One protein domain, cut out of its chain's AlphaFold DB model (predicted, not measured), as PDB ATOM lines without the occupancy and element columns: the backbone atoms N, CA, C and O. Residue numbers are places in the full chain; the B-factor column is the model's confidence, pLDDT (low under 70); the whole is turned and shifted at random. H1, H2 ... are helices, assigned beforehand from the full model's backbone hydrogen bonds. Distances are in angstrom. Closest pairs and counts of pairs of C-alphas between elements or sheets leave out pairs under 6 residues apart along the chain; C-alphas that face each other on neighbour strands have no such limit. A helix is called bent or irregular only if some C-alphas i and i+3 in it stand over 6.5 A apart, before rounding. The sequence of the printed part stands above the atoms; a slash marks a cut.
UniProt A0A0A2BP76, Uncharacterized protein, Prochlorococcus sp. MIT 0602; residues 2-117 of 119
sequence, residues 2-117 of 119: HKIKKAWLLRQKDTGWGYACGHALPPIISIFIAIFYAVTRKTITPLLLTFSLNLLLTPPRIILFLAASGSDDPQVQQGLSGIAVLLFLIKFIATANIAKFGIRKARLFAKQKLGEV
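What this domain is: This is residues 2 to 117 of the 119 residues of an uncharacterized protein of Prochlorococcus sp. MIT 0602 (UniProt A0A0A2BP76). A long helical hairpin makes a rod: H5 runs along nearly its full length, with the bent H4, in two arms, beside part of it. H3 folds back beside H4a, and the small helix H2 and then H1 pack on H5 farther from the hairpin's turn, where H4b has H5 alone as its partner. The printed part has 116 residues with five named helices in the order H1, H2, H3, H4, H5 and no named strand, in the class all helix. It is loose, with a radius of gyration of the C-alphas of 18.3 A, and spans 64 by 23 by 19 A.

Where its parts are: Find C-alpha 74 at (-125.147, -181.201, -55.663); from there H5, residues 74 to 117, runs 63.9 A to C-alpha 117 at (-94.737, -132.102, -28.378), with a kink of 25 degrees near residue 93. Look back to H4, residues 45 to 69, assigned as one helix by its hydrogen bonds but bent: C-alphas 56 and 59 are 6.8 A apart. Its arms are H4a, residues 45 to 56, 16.9 A long, and H4b, residues 59 to 69, 15.3 A long. H3, residues 27 to 41, is 20.4 A long, and H2, residues 18 to 22, is 6.1 A long. H1, residues 2 to 12, begins at C-alpha 2 at (-88.492, -139.600, -24.564) and is 15.8 A long.

How they stand to each other: Start at H5, which with H3 is a hub, each touching three helices. H4b and H5 form a helical hairpin: they touch, opposite ways at a shallow tilt of 12 degrees, the closest C-alphas being those of Ala 68 and Gln 77, 4.4 A apart. Follow H5 to residues 91 to 106, which touch H4a at a shallow tilt of 23 degrees, opposite ways; the closest C-alphas, of Pro 46 and Gly 102, are 4.3 A apart. H4a also touches H3, its partner in a second helical hairpin, at a shallow tilt of 25 degrees; the C-alphas of Ala 34 and Leu 47 come closest, at 5.8 A. H2 touches H5, with the C-alphas of Cys 21 and Ala 96 closest at 4.9 A, and H3, with those of Gly 22 and Ser 30 closest at 5.9 A. H1 touches H5 through residues 106 to 114 of H5, at a steep tilt of 41 degrees; the C-alphas of Trp 8 and Ala 110 come closest, at 5.3 A. H1 also touches H3, with the C-alphas of Arg 11 and Arg 41 closest at 5.5 A. H1 and H2 are apart, as are H3 and H4b. In H1, H2, H4a and H4b every O i to N i+4 pair is within hydrogen-bond range; in H3 it is 10 of 11 and in H5 39 of 40.

The domain as a whole: The two C-alphas farthest apart, of Asp 72 and Val 117, are 64.9 A apart. The four links between the helices are tight, and the printed part has no cut. Read the B-factor column for confidence: the mean pLDDT of the printed part is 91.4, and no printed residue is under 70.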
ATOM      1  N   HIS A   2     -89.258-138.380 -24.200       82.56
ATOM      2  CA  HIS A   2     -88.492-139.600 -24.564       82.56
ATOM      3  C   HIS A   2     -89.354-140.789 -25.051       82.56
ATOM      4  O   HIS A   2     -89.063-141.388 -26.086       82.56
ATOM      5  N   LYS A   3     -90.460-141.099 -24.354       84.19
ATOM      6  CA  LYS A   3     -91.369-142.208 -24.716       84.19
ATOM      7  C   LYS A   3     -92.002-142.038 -26.109       84.19
ATOM      8  O   LYS A   3     -92.113-143.014 -26.846       84.19
ATOM      9  N   ILE A   4     -92.364-140.809 -26.486       82.88
ATOM     10  CA  ILE A   4     -93.021-140.488 -27.767       82.88
ATOM     11  C   ILE A   4     -92.022-140.607 -28.922       82.88
ATOM     12  O   ILE A   4     -92.300-141.291 -29.905       82.88
ATOM     13  N   LYS A   5     -90.817-140.044 -28.759       85.75
ATOM     14  CA  LYS A   5     -89.726-140.182 -29.737       85.75
ATOM     15  C   LYS A   5     -89.348-141.652 -29.952       85.75
ATOM     16  O   LYS A   5     -89.235-142.097 -31.091       85.75
ATOM     17  N   LYS A   6     -89.245-142.437 -28.869       88.12
ATOM     18  CA  LYS A   6     -88.989-143.887 -28.933       88.12
ATOM     19  C   LYS A   6     -90.095-144.636 -29.685       88.12
ATOM     20  O   LYS A   6     -89.788-145.446 -30.554       88.12
ATOM     21  N   ALA A   7     -91.367-144.359 -29.393       83.44
ATOM     22  CA  ALA A   7     -92.494-144.984 -30.088       83.44
ATOM     23  C   ALA A   7     -92.518-144.645 -31.590       83.44
ATOM     24  O   ALA A   7     -92.749-145.529 -32.412       83.44
ATOM     25  N   TRP A   8     -92.230-143.392 -31.955       87.19
ATOM     26  CA  TRP A   8     -92.119-142.977 -33.353       87.19
ATOM     27  C   TRP A   8     -90.995-143.722 -34.083       87.19
ATOM     28  O   TRP A   8     -91.256-144.328 -35.124       87.19
ATOM     29  N   LEU A   9     -89.786-143.768 -33.508       89.19
ATOM     30  CA  LEU A   9     -88.635-144.475 -34.089       89.19
ATOM     31  C   LEU A   9     -88.915-145.966 -34.308       89.19
ATOM     32  O   LEU A   9     -88.583-146.510 -35.359       89.19
ATOM     33  N   LEU A  10     -89.558-146.629 -33.342       89.50
ATOM     34  CA  LEU A  10     -89.906-148.046 -33.462       89.50
ATOM     35  C   LEU A  10     -90.841-148.305 -34.648       89.50
ATOM     36  O   LEU A  10     -90.623-149.261 -35.384       89.50
ATOM     37  N   ARG A  11     -91.833-147.438 -34.874       88.31
ATOM     38  CA  ARG A  11     -92.820-147.590 -35.957       88.31
ATOM     39  C   ARG A  11     -92.274-147.232 -37.343       88.31
ATOM     40  O   ARG A  11     -92.866-147.633 -38.341       88.31
ATOM     41  N   GLN A  12     -91.159-146.499 -37.445       87.19
ATOM     42  CA  GLN A  12     -90.504-146.252 -38.740       87.19
ATOM     43  C   GLN A  12     -89.796-147.492 -39.295       87.19
ATOM     44  O   GLN A  12     -89.571-147.560 -40.500       87.19
ATOM     45  N   LYS A  13     -89.512-148.495 -38.452       84.88
ATOM     46  CA  LYS A  13     -88.904-149.762 -38.884       84.88
ATOM     47  C   LYS A  13     -89.820-150.593 -39.795       84.88
ATOM     48  O   LYS A  13     -89.337-151.498 -40.463       84.88
ATOM     49  N   ASP A  14     -91.116-150.270 -39.870       80.88
ATOM     50  CA  ASP A  14     -92.105-151.037 -40.639       80.88
ATOM     51  C   ASP A  14     -92.577-150.279 -41.891       80.88
ATOM     52  O   ASP A  14     -93.715-149.806 -42.022       80.88
ATOM     53  N   THR A  15     -91.666-150.151 -42.855       83.50
ATOM     54  CA  THR A  15     -91.957-149.644 -44.208       83.50
ATOM     55  C   THR A  15     -92.380-150.757 -45.165       83.50
ATOM     56  O   THR A  15     -93.225-150.510 -46.029       83.50
ATOM     57  N   GLY A  16     -91.878-151.979 -44.966       88.00
ATOM     58  CA  GLY A  16     -92.149-153.152 -45.802       88.00
ATOM     59  C   GLY A  16     -93.508-153.824 -45.568       88.00
ATOM     60  O   GLY A  16     -94.343-153.348 -44.795       88.00
ATOM     61  N   TRP A  17     -93.735-154.936 -46.267       91.38
ATOM     62  CA  TRP A  17     -94.981-155.714 -46.214       91.38
ATOM     63  C   TRP A  17     -94.941-156.903 -45.245       91.38
ATOM     64  O   TRP A  17     -96.001-157.420 -44.919       91.38
ATOM     65  N   GLY A  18     -93.770-157.291 -44.724       90.38
ATOM     66  CA  GLY A  18     -93.594-158.510 -43.918       90.38
ATOM     67  C   GLY A  18     -94.609-158.671 -42.780       90.38
ATOM     68  O   GLY A  18     -95.362-159.639 -42.766       90.38
ATOM     69  N   TYR A  19     -94.715-157.685 -41.881       90.44
ATOM     70  CA  TYR A  19     -95.715-157.732 -40.803       90.44
ATOM     71  C   TYR A  19     -97.154-157.722 -41.320       90.44
ATOM     72  O   TYR A  19     -97.996-158.419 -40.768       90.44
ATOM     73  N   ALA A  20     -97.439-156.972 -42.389       92.44
ATOM     74  CA  ALA A  20     -98.778-156.909 -42.967       92.44
ATOM     75  C   ALA A  20     -99.212-158.270 -43.539       92.44
ATOM     76  O   ALA A  20    -100.308-158.732 -43.241       92.44
ATOM     77  N   CYS A  21     -98.332-158.945 -44.282       92.12
ATOM     78  CA  CYS A  21     -98.573-160.300 -44.776       92.12
ATOM     79  C   CYS A  21     -98.628-161.324 -43.635       92.12
ATOM     80  O   CYS A  21     -99.426-162.253 -43.688       92.12
ATOM     81  N   GLY A  22     -97.850-161.127 -42.567       91.06
ATOM     82  CA  GLY A  22     -97.896-161.970 -41.372       91.06
ATOM     83  C   GLY A  22     -99.276-162.012 -40.705       91.06
ATOM     84  O   GLY A  22     -99.684-163.054 -40.203       91.06
ATOM     85  N   HIS A  23    -100.046-160.922 -40.771       88.62
ATOM     86  CA  HIS A  23    -101.432-160.912 -40.293       88.62
ATOM     87  C   HIS A  23    -102.392-161.745 -41.157       88.62
ATOM     88  O   HIS A  23    -103.440-162.142 -40.660       88.62
ATOM     89  N   ALA A  24    -102.058-162.008 -42.424       90.44
ATOM     90  CA  ALA A  24    -102.874-162.832 -43.312       90.44
ATOM     91  C   ALA A  24    -102.635-164.340 -43.120       90.44
ATOM     92  O   ALA A  24    -103.423-165.136 -43.615       90.44
ATOM     93  N   LEU A  25    -101.583-164.738 -42.398       90.06
ATOM     94  CA  LEU A  25    -101.304-166.141 -42.088       90.06
ATOM     95  C   LEU A  25    -102.439-166.796 -41.277       90.06
ATOM     96  O   LEU A  25    -103.272-166.090 -40.692       90.06
ATOM     97  N   PRO A  26    -102.468-168.144 -41.203       85.81
ATOM     98  CA  PRO A  26    -103.453-168.864 -40.405       85.81
ATOM     99  C   PRO A  26    -103.613-168.275 -38.994       85.81
ATOM    100  O   PRO A  26    -102.615-167.824 -38.425       85.81
ATOM    101  N   PRO A  27    -104.826-168.300 -38.403       82.75
ATOM    102  CA  PRO A  27    -105.136-167.594 -37.154       82.75
ATOM    103  C   PRO A  27    -104.147-167.853 -36.014       82.75
ATOM    104  O   PRO A  27    -103.769-166.933 -35.293       82.75
ATOM    105  N   ILE A  28    -103.688-169.102 -35.894       85.38
ATOM    106  CA  ILE A  28    -102.718-169.520 -34.878       85.38
ATOM    107  C   ILE A  28    -101.387-168.786 -35.059       85.38
ATOM    108  O   ILE A  28    -100.797-168.361 -34.082       85.38
ATOM    109  N   ILE A  29    -100.912-168.589 -36.288       88.44
ATOM    110  CA  ILE A  29     -99.637-167.908 -36.548       88.44
ATOM    111  C   ILE A  29     -99.821-166.388 -36.497       88.44
ATOM    112  O   ILE A  29     -99.005-165.670 -35.911       88.44
ATOM    113  N   SER A  30    -100.907-165.879 -37.083       88.75
ATOM    114  CA  SER A  30    -101.146-164.438 -37.169       88.75
ATOM    115  C   SER A  30    -101.379-163.791 -35.806       88.75
ATOM    116  O   SER A  30    -100.970-162.643 -35.625       88.75
ATOM    117  N   ILE A  31    -101.938-164.504 -34.817       90.12
ATOM    118  CA  ILE A  31    -102.096-163.961 -33.459       90.12
ATOM    119  C   ILE A  31    -100.748-163.715 -32.770       90.12
ATOM    120  O   ILE A  31    -100.559-162.651 -32.176       90.12
ATOM    121  N   PHE A  32     -99.773-164.617 -32.921       91.94
ATOM    122  CA  PHE A  32     -98.429-164.410 -32.372       91.94
ATOM    123  C   PHE A  32     -97.738-163.219 -33.030       91.94
ATOM    124  O   PHE A  32     -97.163-162.378 -32.338       91.94
ATOM    125  N   ILE A  33     -97.853-163.095 -34.357       91.81
ATOM    126  CA  ILE A  33     -97.302-161.955 -35.102       91.81
ATOM    127  C   ILE A  33     -97.958-160.651 -34.648       91.81
ATOM    128  O   ILE A  33     -97.263-159.662 -34.422       91.81
ATOM    129  N   ALA A  34     -99.278-160.646 -34.469       90.06
ATOM    130  CA  ALA A  34    -100.017-159.468 -34.051       90.06
ATOM    131  C   ALA A  34     -99.644-159.014 -32.632       90.06
ATOM    132  O   ALA A  34     -99.439-157.819 -32.406       90.06
ATOM    133  N   ILE A  35     -99.505-159.953 -31.690       91.81
ATOM    134  CA  ILE A  35     -99.070-159.669 -30.316       91.81
ATOM    135  C   ILE A  35     -97.625-159.165 -30.314       91.81
ATOM    136  O   ILE A  35     -97.333-158.116 -29.733       91.81
ATOM    137  N   PHE A  36     -96.722-159.860 -31.009       92.44
ATOM    138  CA  PHE A  36     -95.323-159.456 -31.119       92.44
ATOM    139  C   PHE A  36     -95.192-158.049 -31.713       92.44
ATOM    140  O   PHE A  36     -94.474-157.195 -31.180       92.44
ATOM    141  N   TYR A  37     -95.938-157.764 -32.780       92.06
ATOM    142  CA  TYR A  37     -95.990-156.441 -33.388       92.06
ATOM    143  C   TYR A  37     -96.518-155.391 -32.401       92.06
ATOM    144  O   TYR A  37     -95.902-154.334 -32.226       92.06
ATOM    145  N   ALA A  38     -97.609-155.686 -31.691       92.12
ATOM    146  CA  ALA A  38     -98.193-154.770 -30.717       92.12
ATOM    147  C   ALA A  38     -97.211-154.388 -29.602       92.12
ATOM    148  O   ALA A  38     -97.073-153.205 -29.267       92.12
ATOM    149  N   VAL A  39     -96.473-155.369 -29.077       91.62
ATOM    150  CA  VAL A  39     -95.479-155.167 -28.018       91.62
ATOM    151  C   VAL A  39     -94.269-154.380 -28.526       91.62
ATOM    152  O   VAL A  39     -93.840-153.423 -27.868       91.62
ATOM    153  N   THR A  40     -93.727-154.749 -29.690       91.06
ATOM    154  CA  THR A  40     -92.482-154.171 -30.224       91.06
ATOM    155  C   THR A  40     -92.673-152.790 -30.847       91.06
ATOM    156  O   THR A  40     -91.757-151.968 -30.798       91.06
ATOM    157  N   ARG A  41     -93.852-152.496 -31.408       90.00
ATOM    158  CA  ARG A  41     -94.179-151.216 -32.071       90.00
ATOM    159  C   ARG A  41     -95.081-150.309 -31.249       90.00
ATOM    160  O   ARG A  41     -95.361-149.173 -31.650       90.00
ATOM    161  N   LYS A  42     -95.496-150.788 -30.072       90.12
ATOM    162  CA  LYS A  42     -96.333-150.064 -29.109       90.12
ATOM    163  C   LYS A  42     -97.615-149.548 -29.763       90.12
ATOM    164  O   LYS A  42     -97.952-148.376 -29.620       90.12
ATOM    165  N   THR A  43     -98.283-150.385 -30.554       91.06
ATOM    166  CA  THR A  43     -99.546-150.045 -31.227       91.06
ATOM    167  C   THR A  43    -100.365-151.295 -31.523       91.06
ATOM    168  O   THR A  43     -99.850-152.258 -32.075       91.06
ATOM    169  N   ILE A  44    -101.654-151.256 -31.194       93.81
ATOM    170  CA  ILE A  44    -102.612-152.334 -31.480       93.81
ATOM    171  C   ILE A  44    -103.452-152.049 -32.732       93.81
ATOM    172  O   ILE A  44    -104.323-152.835 -33.079       93.81
ATOM    173  N   THR A  45    -103.219-150.929 -33.429       94.31
ATOM    174  CA  THR A  45    -104.065-150.491 -34.553       94.31
ATOM    175  C   THR A  45    -104.185-151.541 -35.665       94.31
ATOM    176  O   THR A  45    -105.312-151.805 -36.081       94.31
ATOM    177  N   PRO A  46    -103.099-152.191 -36.139       92.25
ATOM    178  CA  PRO A  46    -103.234-153.238 -37.155       92.25
ATOM    179  C   PRO A  46    -103.997-154.459 -36.635       92.25
ATOM    180  O   PRO A  46    -104.805-155.024 -37.366       92.25
ATOM    181  N   LEU A  47    -103.789-154.830 -35.365       93.31
ATOM    182  CA  LEU A  47    -104.505-155.929 -34.718       93.31
ATOM    183  C   LEU A  47    -106.013-155.653 -34.678       93.31
ATOM    184  O   LEU A  47    -106.783-156.491 -35.123       93.31
ATOM    185  N   LEU A  48    -106.438-154.474 -34.214       94.31
ATOM    186  CA  LEU A  48    -107.862-154.135 -34.131       94.31
ATOM    187  C   LEU A  48    -108.534-154.137 -35.506       94.31
ATOM    188  O   LEU A  48    -109.591-154.733 -35.667       94.31
ATOM    189  N   LEU A  49    -107.905-153.527 -36.512       94.81
ATOM    190  CA  LEU A  49    -108.486-153.462 -37.853       94.81
ATOM    191  C   LEU A  49    -108.574-154.842 -38.520       94.81
ATOM    192  O   LEU A  49    -109.583-155.168 -39.144       94.81
ATOM    193  N   THR A  50    -107.533-155.666 -38.376       93.50
ATOM    194  CA  THR A  50    -107.553-157.042 -38.896       93.50
ATOM    195  C   THR A  50    -108.550-157.909 -38.136       93.50
ATOM    196  O   THR A  50    -109.242-158.711 -38.758       93.50
ATOM    197  N   PHE A  51    -108.700-157.720 -36.825       92.50
ATOM    198  CA  PHE A  51    -109.723-158.389 -36.025       92.50
ATOM    199  C   PHE A  51    -111.142-158.016 -36.478       92.50
ATOM    200  O   PHE A  51    -111.943-158.912 -36.733       92.50
ATOM    201  N   SER A  52    -111.435-156.728 -36.693       93.94
ATOM    202  CA  SER A  52    -112.731-156.274 -37.226       93.94
ATOM    203  C   SER A  52    -113.056-156.899 -38.584       93.94
ATOM    204  O   SER A  52    -114.171-157.366 -38.799       93.94
ATOM    205  N   LEU A  53    -112.077-156.972 -39.491       92.69
ATOM    206  CA  LEU A  53    -112.261-157.643 -40.780       92.69
ATOM    207  C   LEU A  53    -112.553-159.140 -40.609       92.69
ATOM    208  O   LEU A  53    -113.414-159.694 -41.289       92.69
ATOM    209  N   ASN A  54    -111.834-159.804 -39.701       90.25
ATOM    210  CA  ASN A  54    -112.043-161.218 -39.411       90.25
ATOM    211  C   ASN A  54    -113.445-161.480 -38.853       90.25
ATOM    212  O   ASN A  54    -114.064-162.463 -39.262       90.25
ATOM    213  N   LEU A  55    -113.946-160.605 -37.978       91.81
ATOM    214  CA  LEU A  55    -115.315-160.665 -37.466       91.81
ATOM    215  C   LEU A  55    -116.360-160.471 -38.567       91.81
ATOM    216  O   LEU A  55    -117.404-161.105 -38.513       91.81
ATOM    217  N   LEU A  56    -116.074-159.649 -39.578       92.75
ATOM    218  CA  LEU A  56    -116.992-159.424 -40.695       92.75
ATOM    219  C   LEU A  56    -117.028-160.608 -41.675       92.75
ATOM    220  O   LEU A  56    -118.099-161.022 -42.106       92.75
ATOM    221  N   LEU A  57    -115.865-161.155 -42.042       90.81
ATOM    222  CA  LEU A  57    -115.759-162.138 -43.131       90.81
ATOM    223  C   LEU A  57    -115.855-163.600 -42.678       90.81
ATOM    224  O   LEU A  57    -116.178-164.476 -43.479       90.81
ATOM    225  N   THR A  58    -115.547-163.901 -41.415       90.31
ATOM    226  CA  THR A  58    -115.509-165.293 -40.936       90.31
ATOM    227  C   THR A  58    -116.906-165.893 -40.717       90.31
ATOM    228  O   THR A  58    -117.105-167.016 -41.184       90.31
ATOM    229  N   PRO A  59    -117.881-165.204 -40.088       93.31
ATOM    230  CA  PRO A  59    -119.217-165.767 -39.881       93.31
ATOM    231  C   PRO A  59    -119.957-166.114 -41.183       93.31
ATOM    232  O   PRO A  59    -120.395-167.258 -41.291       93.31
ATOM    233  N   PRO A  60    -120.025-165.242 -42.215       92.56
ATOM    234  CA  PRO A  60    -120.680-165.590 -43.480       92.56
ATOM    235  C   PRO A  60    -120.059-166.819 -44.146       92.56
ATOM    236  O   PRO A  60    -120.770-167.688 -44.637       92.56
ATOM    237  N   ARG A  61    -118.725-166.943 -44.102       91.88
ATOM    238  CA  ARG A  61    -118.020-168.117 -44.631       91.88
ATOM    239  C   ARG A  61    -118.407-169.402 -43.894       91.88
ATOM    240  O   ARG A  61    -118.567-170.432 -44.537       91.88
ATOM    241  N   ILE A  62    -118.525-169.354 -42.565       91.56
ATOM    242  CA  ILE A  62    -118.942-170.512 -41.761       91.56
ATOM    243  C   ILE A  62    -120.388-170.887 -42.094       91.56
ATOM    244  O   ILE A  62    -120.655-172.057 -42.332       91.56
ATOM    245  N   ILE A  63    -121.290-169.906 -42.181       94.50
ATOM    246  CA  ILE A  63    -122.698-170.133 -42.537       94.50
ATOM    247  C   ILE A  63    -122.806-170.799 -43.912       94.50
ATOM    248  O   ILE A  63    -123.489-171.806 -44.043       94.50
ATOM    249  N   LEU A  64    -122.088-170.288 -44.917       93.62
ATOM    250  CA  LEU A  64    -122.086-170.862 -46.266       93.62
ATOM    251  C   LEU A  64    -121.518-172.279 -46.297       93.62
ATOM    252  O   LEU A  64    -122.054-173.133 -46.993       93.62
ATOM    253  N   PHE A  65    -120.453-172.538 -45.537       91.44
ATOM    254  CA  PHE A  65    -119.881-173.876 -45.435       91.44
ATOM    255  C   PHE A  65    -120.870-174.861 -44.801       91.44
ATOM    256  O   PHE A  65    -121.094-175.931 -45.356       91.44
ATOM    257  N   LEU A  66    -121.512-174.484 -43.691       93.75
ATOM    258  CA  LEU A  66    -122.517-175.317 -43.025       93.75
ATOM    259  C   LEU A  66    -123.752-175.544 -43.907       93.75
ATOM    260  O   LEU A  66    -124.241-176.666 -43.986       93.75
ATOM    261  N   ALA A  67    -124.220-174.507 -44.607       94.38
ATOM    262  CA  ALA A  67    -125.327-174.615 -45.553       94.38
ATOM    263  C   ALA A  67    -124.983-175.537 -46.735       94.38
ATOM    264  O   ALA A  67    -125.814-176.342 -47.139       94.38
ATOM    265  N   ALA A  68    -123.748-175.477 -47.245       93.19
ATOM    266  CA  ALA A  68    -123.275-176.395 -48.279       93.19
ATOM    267  C   ALA A  68    -123.226-177.843 -47.772       93.19
ATOM    268  O   ALA A  68    -123.628-178.754 -48.486       93.19
ATOM    269  N   SER A  69    -122.746-178.065 -46.544       92.12
ATOM    270  CA  SER A  69    -122.663-179.401 -45.941       92.12
ATOM    271  C   SER A  69    -124.024-180.026 -45.631       92.12
ATOM    272  O   SER A  69    -124.102-181.245 -45.542       92.12
ATOM    273  N   GLY A  70    -125.066-179.214 -45.439       94.00
ATOM    274  CA  GLY A  70    -126.428-179.678 -45.159       94.00
ATOM    275  C   GLY A  70    -127.343-179.770 -46.384       94.00
ATOM    276  O   GLY A  70    -128.531-180.014 -46.208       94.00
ATOM    277  N   SER A  71    -126.834-179.520 -47.593       94.25
ATOM    278  CA  SER A  71    -127.617-179.565 -48.832       94.25
ATOM    279  C   SER A  71    -127.465-180.913 -49.532       94.25
ATOM    280  O   SER A  71    -126.345-181.296 -49.861       94.25
ATOM    281  N   ASP A  72    -128.585-181.566 -49.849       94.88
ATOM    282  CA  ASP A  72    -128.608-182.797 -50.657       94.88
ATOM    283  C   ASP A  72    -128.523-182.521 -52.170       94.88
ATOM    284  O   ASP A  72    -128.215-183.419 -52.951       94.88
ATOM    285  N   ASP A  73    -128.782-181.278 -52.601       96.38
ATOM    286  CA  ASP A  73    -128.636-180.856 -53.998       96.38
ATOM    287  C   ASP A  73    -127.148-180.597 -54.335       96.38
ATOM    288  O   ASP A  73    -126.548-179.662 -53.774       96.38
ATOM    289  N   PRO A  74    -126.548-181.362 -55.275       94.50
ATOM    290  CA  PRO A  74    -125.147-181.201 -55.663       94.50
ATOM    291  C   PRO A  74    -124.819-179.829 -56.267       94.50
ATOM    292  O   PRO A  74    -123.715-179.318 -56.060       94.50
ATOM    293  N   GLN A  75    -125.750-179.205 -56.998       95.19
ATOM    294  CA  GLN A  75    -125.527-177.883 -57.590       95.19
ATOM    295  C   GLN A  75    -125.462-176.807 -56.506       95.19
ATOM    296  O   GLN A  75    -124.583-175.939 -56.534       95.19
ATOM    297  N   VAL A  76    -126.349-176.890 -55.513       93.81
ATOM    298  CA  VAL A  76    -126.367-175.971 -54.367       93.81
ATOM    299  C   VAL A  76    -125.110-176.152 -53.516       93.81
ATOM    300  O   VAL A  76    -124.453-175.163 -53.174       93.81
ATOM    301  N   GLN A  77    -124.708-177.395 -53.240       95.06
ATOM    302  CA  GLN A  77    -123.474-177.694 -52.510       95.06
ATOM    303  C   GLN A  77    -122.241-177.105 -53.214       95.06
ATOM    304  O   GLN A  77    -121.400-176.460 -52.572       95.06
ATOM    305  N   GLN A  78    -122.133-177.278 -54.536       94.62
ATOM    306  CA  GLN A  78    -121.023-176.742 -55.324       94.62
ATOM    307  C   GLN A  78    -121.033-175.205 -55.362       94.62
ATOM    308  O   GLN A  78    -119.987-174.578 -55.184       94.62
ATOM    309  N   GLY A  79    -122.203-174.584 -55.535       95.12
ATOM    310  CA  GLY A  79    -122.342-173.126 -55.544       95.12
ATOM    311  C   GLY A  79    -121.919-172.486 -54.218       95.12
ATOM    312  O   GLY A  79    -121.082-171.581 -54.194       95.12
ATOM    313  N   LEU A  80    -122.441-172.988 -53.095       94.56
ATOM    314  CA  LEU A  80    -122.159-172.448 -51.761       94.56
ATOM    315  C   LEU A  80    -120.704-172.672 -51.329       94.56
ATOM    316  O   LEU A  80    -120.068-171.758 -50.791       94.56
ATOM    317  N   SER A  81    -120.149-173.859 -51.597       91.81
ATOM    318  CA  SER A  81    -118.737-174.150 -51.312       91.81
ATOM    319  C   SER A  81    -117.797-173.277 -52.149       91.81
ATOM    320  O   SER A  81    -116.824-172.744 -51.609       91.81
ATOM    321  N   GLY A  82    -118.123-173.031 -53.423       93.50
ATOM    322  CA  GLY A  82    -117.387-172.107 -54.287       93.50
ATOM    323  C   GLY A  82    -117.344-170.682 -53.728       93.50
ATOM    324  O   GLY A  82    -116.273-170.074 -53.642       93.50
ATOM    325  N   ILE A  83    -118.482-170.166 -53.250       94.31
ATOM    326  CA  ILE A  83    -118.543-168.847 -52.601       94.31
ATOM    327  C   ILE A  83    -117.727-168.840 -51.297       94.31
ATOM    328  O   ILE A  83    -116.986-167.888 -51.037       94.31
ATOM    329  N   ALA A  84    -117.802-169.896 -50.480       92.50
ATOM    330  CA  ALA A  84    -117.029-169.992 -49.240       92.50
ATOM    331  C   ALA A  84    -115.506-169.972 -49.492       92.50
ATOM    332  O   ALA A  84    -114.764-169.324 -48.743       92.50
ATOM    333  N   VAL A  85    -115.039-170.631 -50.559       91.81
ATOM    334  CA  VAL A  85    -113.636-170.589 -51.005       91.81
ATOM    335  C   VAL A  85    -113.258-169.189 -51.491       91.81
ATOM    336  O   VAL A  85    -112.216-168.665 -51.097       91.81
ATOM    337  N   LEU A  86    -114.116-168.534 -52.277       93.19
ATOM    338  CA  LEU A  86    -113.872-167.166 -52.738       93.19
ATOM    339  C   LEU A  86    -113.715-166.186 -51.562       93.19
ATOM    340  O   LEU A  86    -112.754-165.416 -51.520       93.19
ATOM    341  N   LEU A  87    -114.604-166.251 -50.565       92.38
ATOM    342  CA  LEU A  87    -114.508-165.426 -49.353       92.38
ATOM    343  C   LEU A  87    -113.213-165.683 -48.575       92.38
ATOM    344  O   LEU A  87    -112.628-164.750 -48.020       92.38
ATOM    345  N   PHE A  88    -112.741-166.930 -48.540       90.31
ATOM    346  CA  PHE A  88    -111.464-167.274 -47.919       90.31
ATOM    347  C   PHE A  88    -110.274-166.614 -48.632       90.31
ATOM    348  O   PHE A  88    -109.409-166.038 -47.969       90.31
ATOM    349  N   LEU A  89    -110.249-166.625 -49.966       91.56
ATOM    350  CA  LEU A  89    -109.189-165.984 -50.752       91.56
ATOM    351  C   LEU A  89    -109.211-164.457 -50.609       91.56
ATOM    352  O   LEU A  89    -108.176-163.837 -50.349       91.56
ATOM    353  N   ILE A  90    -110.401-163.850 -50.695       92.81
ATOM    354  CA  ILE A  90    -110.587-162.407 -50.483       92.81
ATOM    355  C   ILE A  90    -110.088-162.012 -49.095       92.81
ATOM    356  O   ILE A  90    -109.373-161.018 -48.957       92.81
ATOM    357  N   LYS A  91    -110.405-162.806 -48.067       91.94
ATOM    358  CA  LYS A  91    -109.960-162.559 -46.694       91.94
ATOM    359  C   LYS A  91    -108.437-162.466 -46.591       91.94
ATOM    360  O   LYS A  91    -107.958-161.564 -45.906       91.94
ATOM    361  N   PHE A  92    -107.674-163.337 -47.252       89.81
ATOM    362  CA  PHE A  92    -106.204-163.289 -47.216       89.81
ATOM    363  C   PHE A  92    -105.667-161.948 -47.735       89.81
ATOM    364  O   PHE A  92    -104.916-161.254 -47.044       89.81
ATOM    365  N   ILE A  93    -106.116-161.548 -48.925       92.94
ATOM    366  CA  ILE A  93    -105.681-160.310 -49.583       92.94
ATOM    367  C   ILE A  93    -106.145-159.087 -48.786       92.94
ATOM    368  O   ILE A  93    -105.361-158.169 -48.520       92.94
ATOM    369  N   ALA A  94    -107.407-159.077 -48.360       94.75
ATOM    370  CA  ALA A  94    -107.989-157.985 -47.591       94.75
ATOM    371  C   ALA A  94    -107.289-157.814 -46.235       94.75
ATOM    372  O   ALA A  94    -106.999-156.686 -45.837       94.75
ATOM    373  N   THR A  95    -106.938-158.913 -45.556       94.44
ATOM    374  CA  THR A  95    -106.248-158.869 -44.257       94.44
ATOM    375  C   THR A  95    -104.872-158.224 -44.384       94.44
ATOM    376  O   THR A  95    -104.555-157.326 -43.603       94.44
ATOM    377  N   ALA A  96    -104.080-158.602 -45.392       94.31
ATOM    378  CA  ALA A  96    -102.770-157.992 -45.623       94.31
ATOM    379  C   ALA A  96    -102.881-156.485 -45.921       94.31
ATOM    380  O   ALA A  96    -102.139-155.672 -45.362       94.31
ATOM    381  N   ASN A  97    -103.845-156.087 -46.754       96.44
ATOM    382  CA  ASN A  97    -104.068-154.682 -47.094       96.44
ATOM    383  C   ASN A  97    -104.545-153.854 -45.892       96.44
ATOM    384  O   ASN A  97    -104.017-152.768 -45.636       96.44
ATOM    385  N   ILE A  98    -105.483-154.378 -45.103       96.81
ATOM    386  CA  ILE A  98    -105.996-153.711 -43.901       96.81
ATOM    387  C   ILE A  98    -104.925-153.621 -42.813       96.81
ATOM    388  O   ILE A  98    -104.770-152.564 -42.194       96.81
ATOM    389  N   ALA A  99    -104.119-154.668 -42.623       95.50
ATOM    390  CA  ALA A  99    -102.963-154.613 -41.738       95.50
ATOM    391  C   ALA A  99    -101.997-153.506 -42.180       95.50
ATOM    392  O   ALA A  99    -101.596-152.662 -41.373       95.50
ATOM    393  N   LYS A 100    -101.673-153.441 -43.481       96.19
ATOM    394  CA  LYS A 100    -100.792-152.405 -44.035       96.19
ATOM    395  C   LYS A 100    -101.350-151.001 -43.819       96.19
ATOM    396  O   LYS A 100    -100.602-150.091 -43.448       96.19
ATOM    397  N   PHE A 101    -102.651-150.825 -44.011       96.50
ATOM    398  CA  PHE A 101    -103.346-149.577 -43.723       96.50
ATOM    399  C   PHE A 101    -103.255-149.203 -42.235       96.50
ATOM    400  O   PHE A 101    -102.880-148.074 -41.909       96.50
ATOM    401  N   GLY A 102    -103.484-150.155 -41.326       95.06
ATOM    402  CA  GLY A 102    -103.339-149.956 -39.884       95.06
ATOM    403  C   GLY A 102    -101.929-149.543 -39.467       95.06
ATOM    404  O   GLY A 102    -101.765-148.624 -38.664       95.06
ATOM    405  N   ILE A 103    -100.903-150.157 -40.064       94.81
ATOM    406  CA  ILE A 103     -99.495-149.799 -39.835       94.81
ATOM    407  C   ILE A 103     -99.245-148.347 -40.267       94.81
ATOM    408  O   ILE A 103     -98.654-147.565 -39.518       94.81
ATOM    409  N   ARG A 104     -99.735-147.952 -41.450       95.38
ATOM    410  CA  ARG A 104     -99.617-146.569 -41.949       95.38
ATOM    411  C   ARG A 104    -100.321-145.576 -41.020       95.38
ATOM    412  O   ARG A 104     -99.721-144.566 -40.659       95.38
ATOM    413  N   LYS A 105    -101.543-145.879 -40.569       94.56
ATOM    414  CA  LYS A 105    -102.285-145.048 -39.605       94.56
ATOM    415  C   LYS A 105    -101.539-144.904 -38.275       94.56
ATOM    416  O   LYS A 105    -101.379-143.786 -37.791       94.56
ATOM    417  N   ALA A 106    -100.993-145.990 -37.729       93.19
ATOM    418  CA  ALA A 106    -100.217-145.954 -36.488       93.19
ATOM    419  C   ALA A 106     -98.939-145.096 -36.595       93.19
ATOM    420  O   ALA A 106     -98.531-144.458 -35.615       93.19
ATOM    421  N   ARG A 107     -98.305-145.068 -37.777       92.88
ATOM    422  CA  ARG A 107     -97.144-144.214 -38.076       92.88
ATOM    423  C   ARG A 107     -97.525-142.741 -38.189       92.88
ATOM    424  O   ARG A 107     -96.850-141.904 -37.593       92.88
ATOM    425  N   LEU A 108     -98.600-142.431 -38.915       92.31
ATOM    426  CA  LEU A 108     -99.106-141.062 -39.052       92.31
ATOM    427  C   LEU A 108     -99.485-140.474 -37.689       92.31
ATOM    428  O   LEU A 108     -99.034-139.381 -37.358       92.31
ATOM    429  N   PHE A 109    -100.192-141.245 -36.861       91.31
ATOM    430  CA  PHE A 109    -100.539-140.840 -35.501       91.31
ATOM    431  C   PHE A 109     -99.298-140.555 -34.638       91.31
ATOM    432  O   PHE A 109     -99.243-139.551 -33.933       91.31
ATOM    433  N   ALA A 110     -98.258-141.397 -34.719       89.88
ATOM    434  CA  ALA A 110     -97.003-141.136 -34.006       89.88
ATOM    435  C   ALA A 110     -96.308-139.854 -34.483       89.88
ATOM    436  O   ALA A 110     -95.716-139.151 -33.671       89.88
ATOM    437  N   LYS A 111     -96.347-139.569 -35.792       90.75
ATOM    438  CA  LYS A 111     -95.758-138.354 -36.370       90.75
ATOM    439  C   LYS A 111     -96.486-137.106 -35.865       90.75
ATOM    440  O   LYS A 111     -95.823-136.174 -35.433       90.75
ATOM    441  N   GLN A 112     -97.820-137.120 -35.874       91.50
ATOM    442  CA  GLN A 112     -98.645-136.022 -35.358       91.50
ATOM    443  C   GLN A 112     -98.356-135.758 -33.877       91.50
ATOM    444  O   GLN A 112     -98.000-134.643 -33.514       91.50
ATOM    445  N   LYS A 113     -98.363-136.809 -33.045       89.38
ATOM    446  CA  LYS A 113     -98.057-136.694 -31.612       89.38
ATOM    447  C   LYS A 113     -96.636-136.226 -31.306       89.38
ATOM    448  O   LYS A 113     -96.405-135.664 -30.245       89.38
ATOM    449  N   LEU A 114     -95.672-136.490 -32.187       90.19
ATOM    450  CA  LEU A 114     -94.328-135.936 -32.040       90.19
ATOM    451  C   LEU A 114     -94.311-134.437 -32.375       90.19
ATOM    452  O   LEU A 114     -93.663-133.687 -31.659       90.19
ATOM    453  N   GLY A 115     -95.032-134.017 -33.421       89.25
ATOM    454  CA  GLY A 115     -95.163-132.607 -33.803       89.25
ATOM    455  C   GLY A 115     -95.799-131.753 -32.706       89.25
ATOM    456  O   GLY A 115     -95.237-130.730 -32.355       89.25
ATOM    457  N   GLU A 116     -96.887-132.231 -32.094       89.25
ATOM    458  CA  GLU A 116     -97.572-131.565 -30.967       89.25
ATOM    459  C   GLU A 116     -96.696-131.369 -29.713       89.25
ATOM    460  O   GLU A 116     -97.059-130.607 -28.829       89.25
ATOM    461  N   VAL A 117     -95.598-132.120 -29.577       84.12
ATOM    462  CA  VAL A 117     -94.737-132.102 -28.378       84.12
ATOM    463  C   VAL A 117     -93.425-131.353 -28.620       84.12
ATOM    464  O   VAL A 117     -92.705-131.070 -27.667       84.12
TER     465      VAL A 117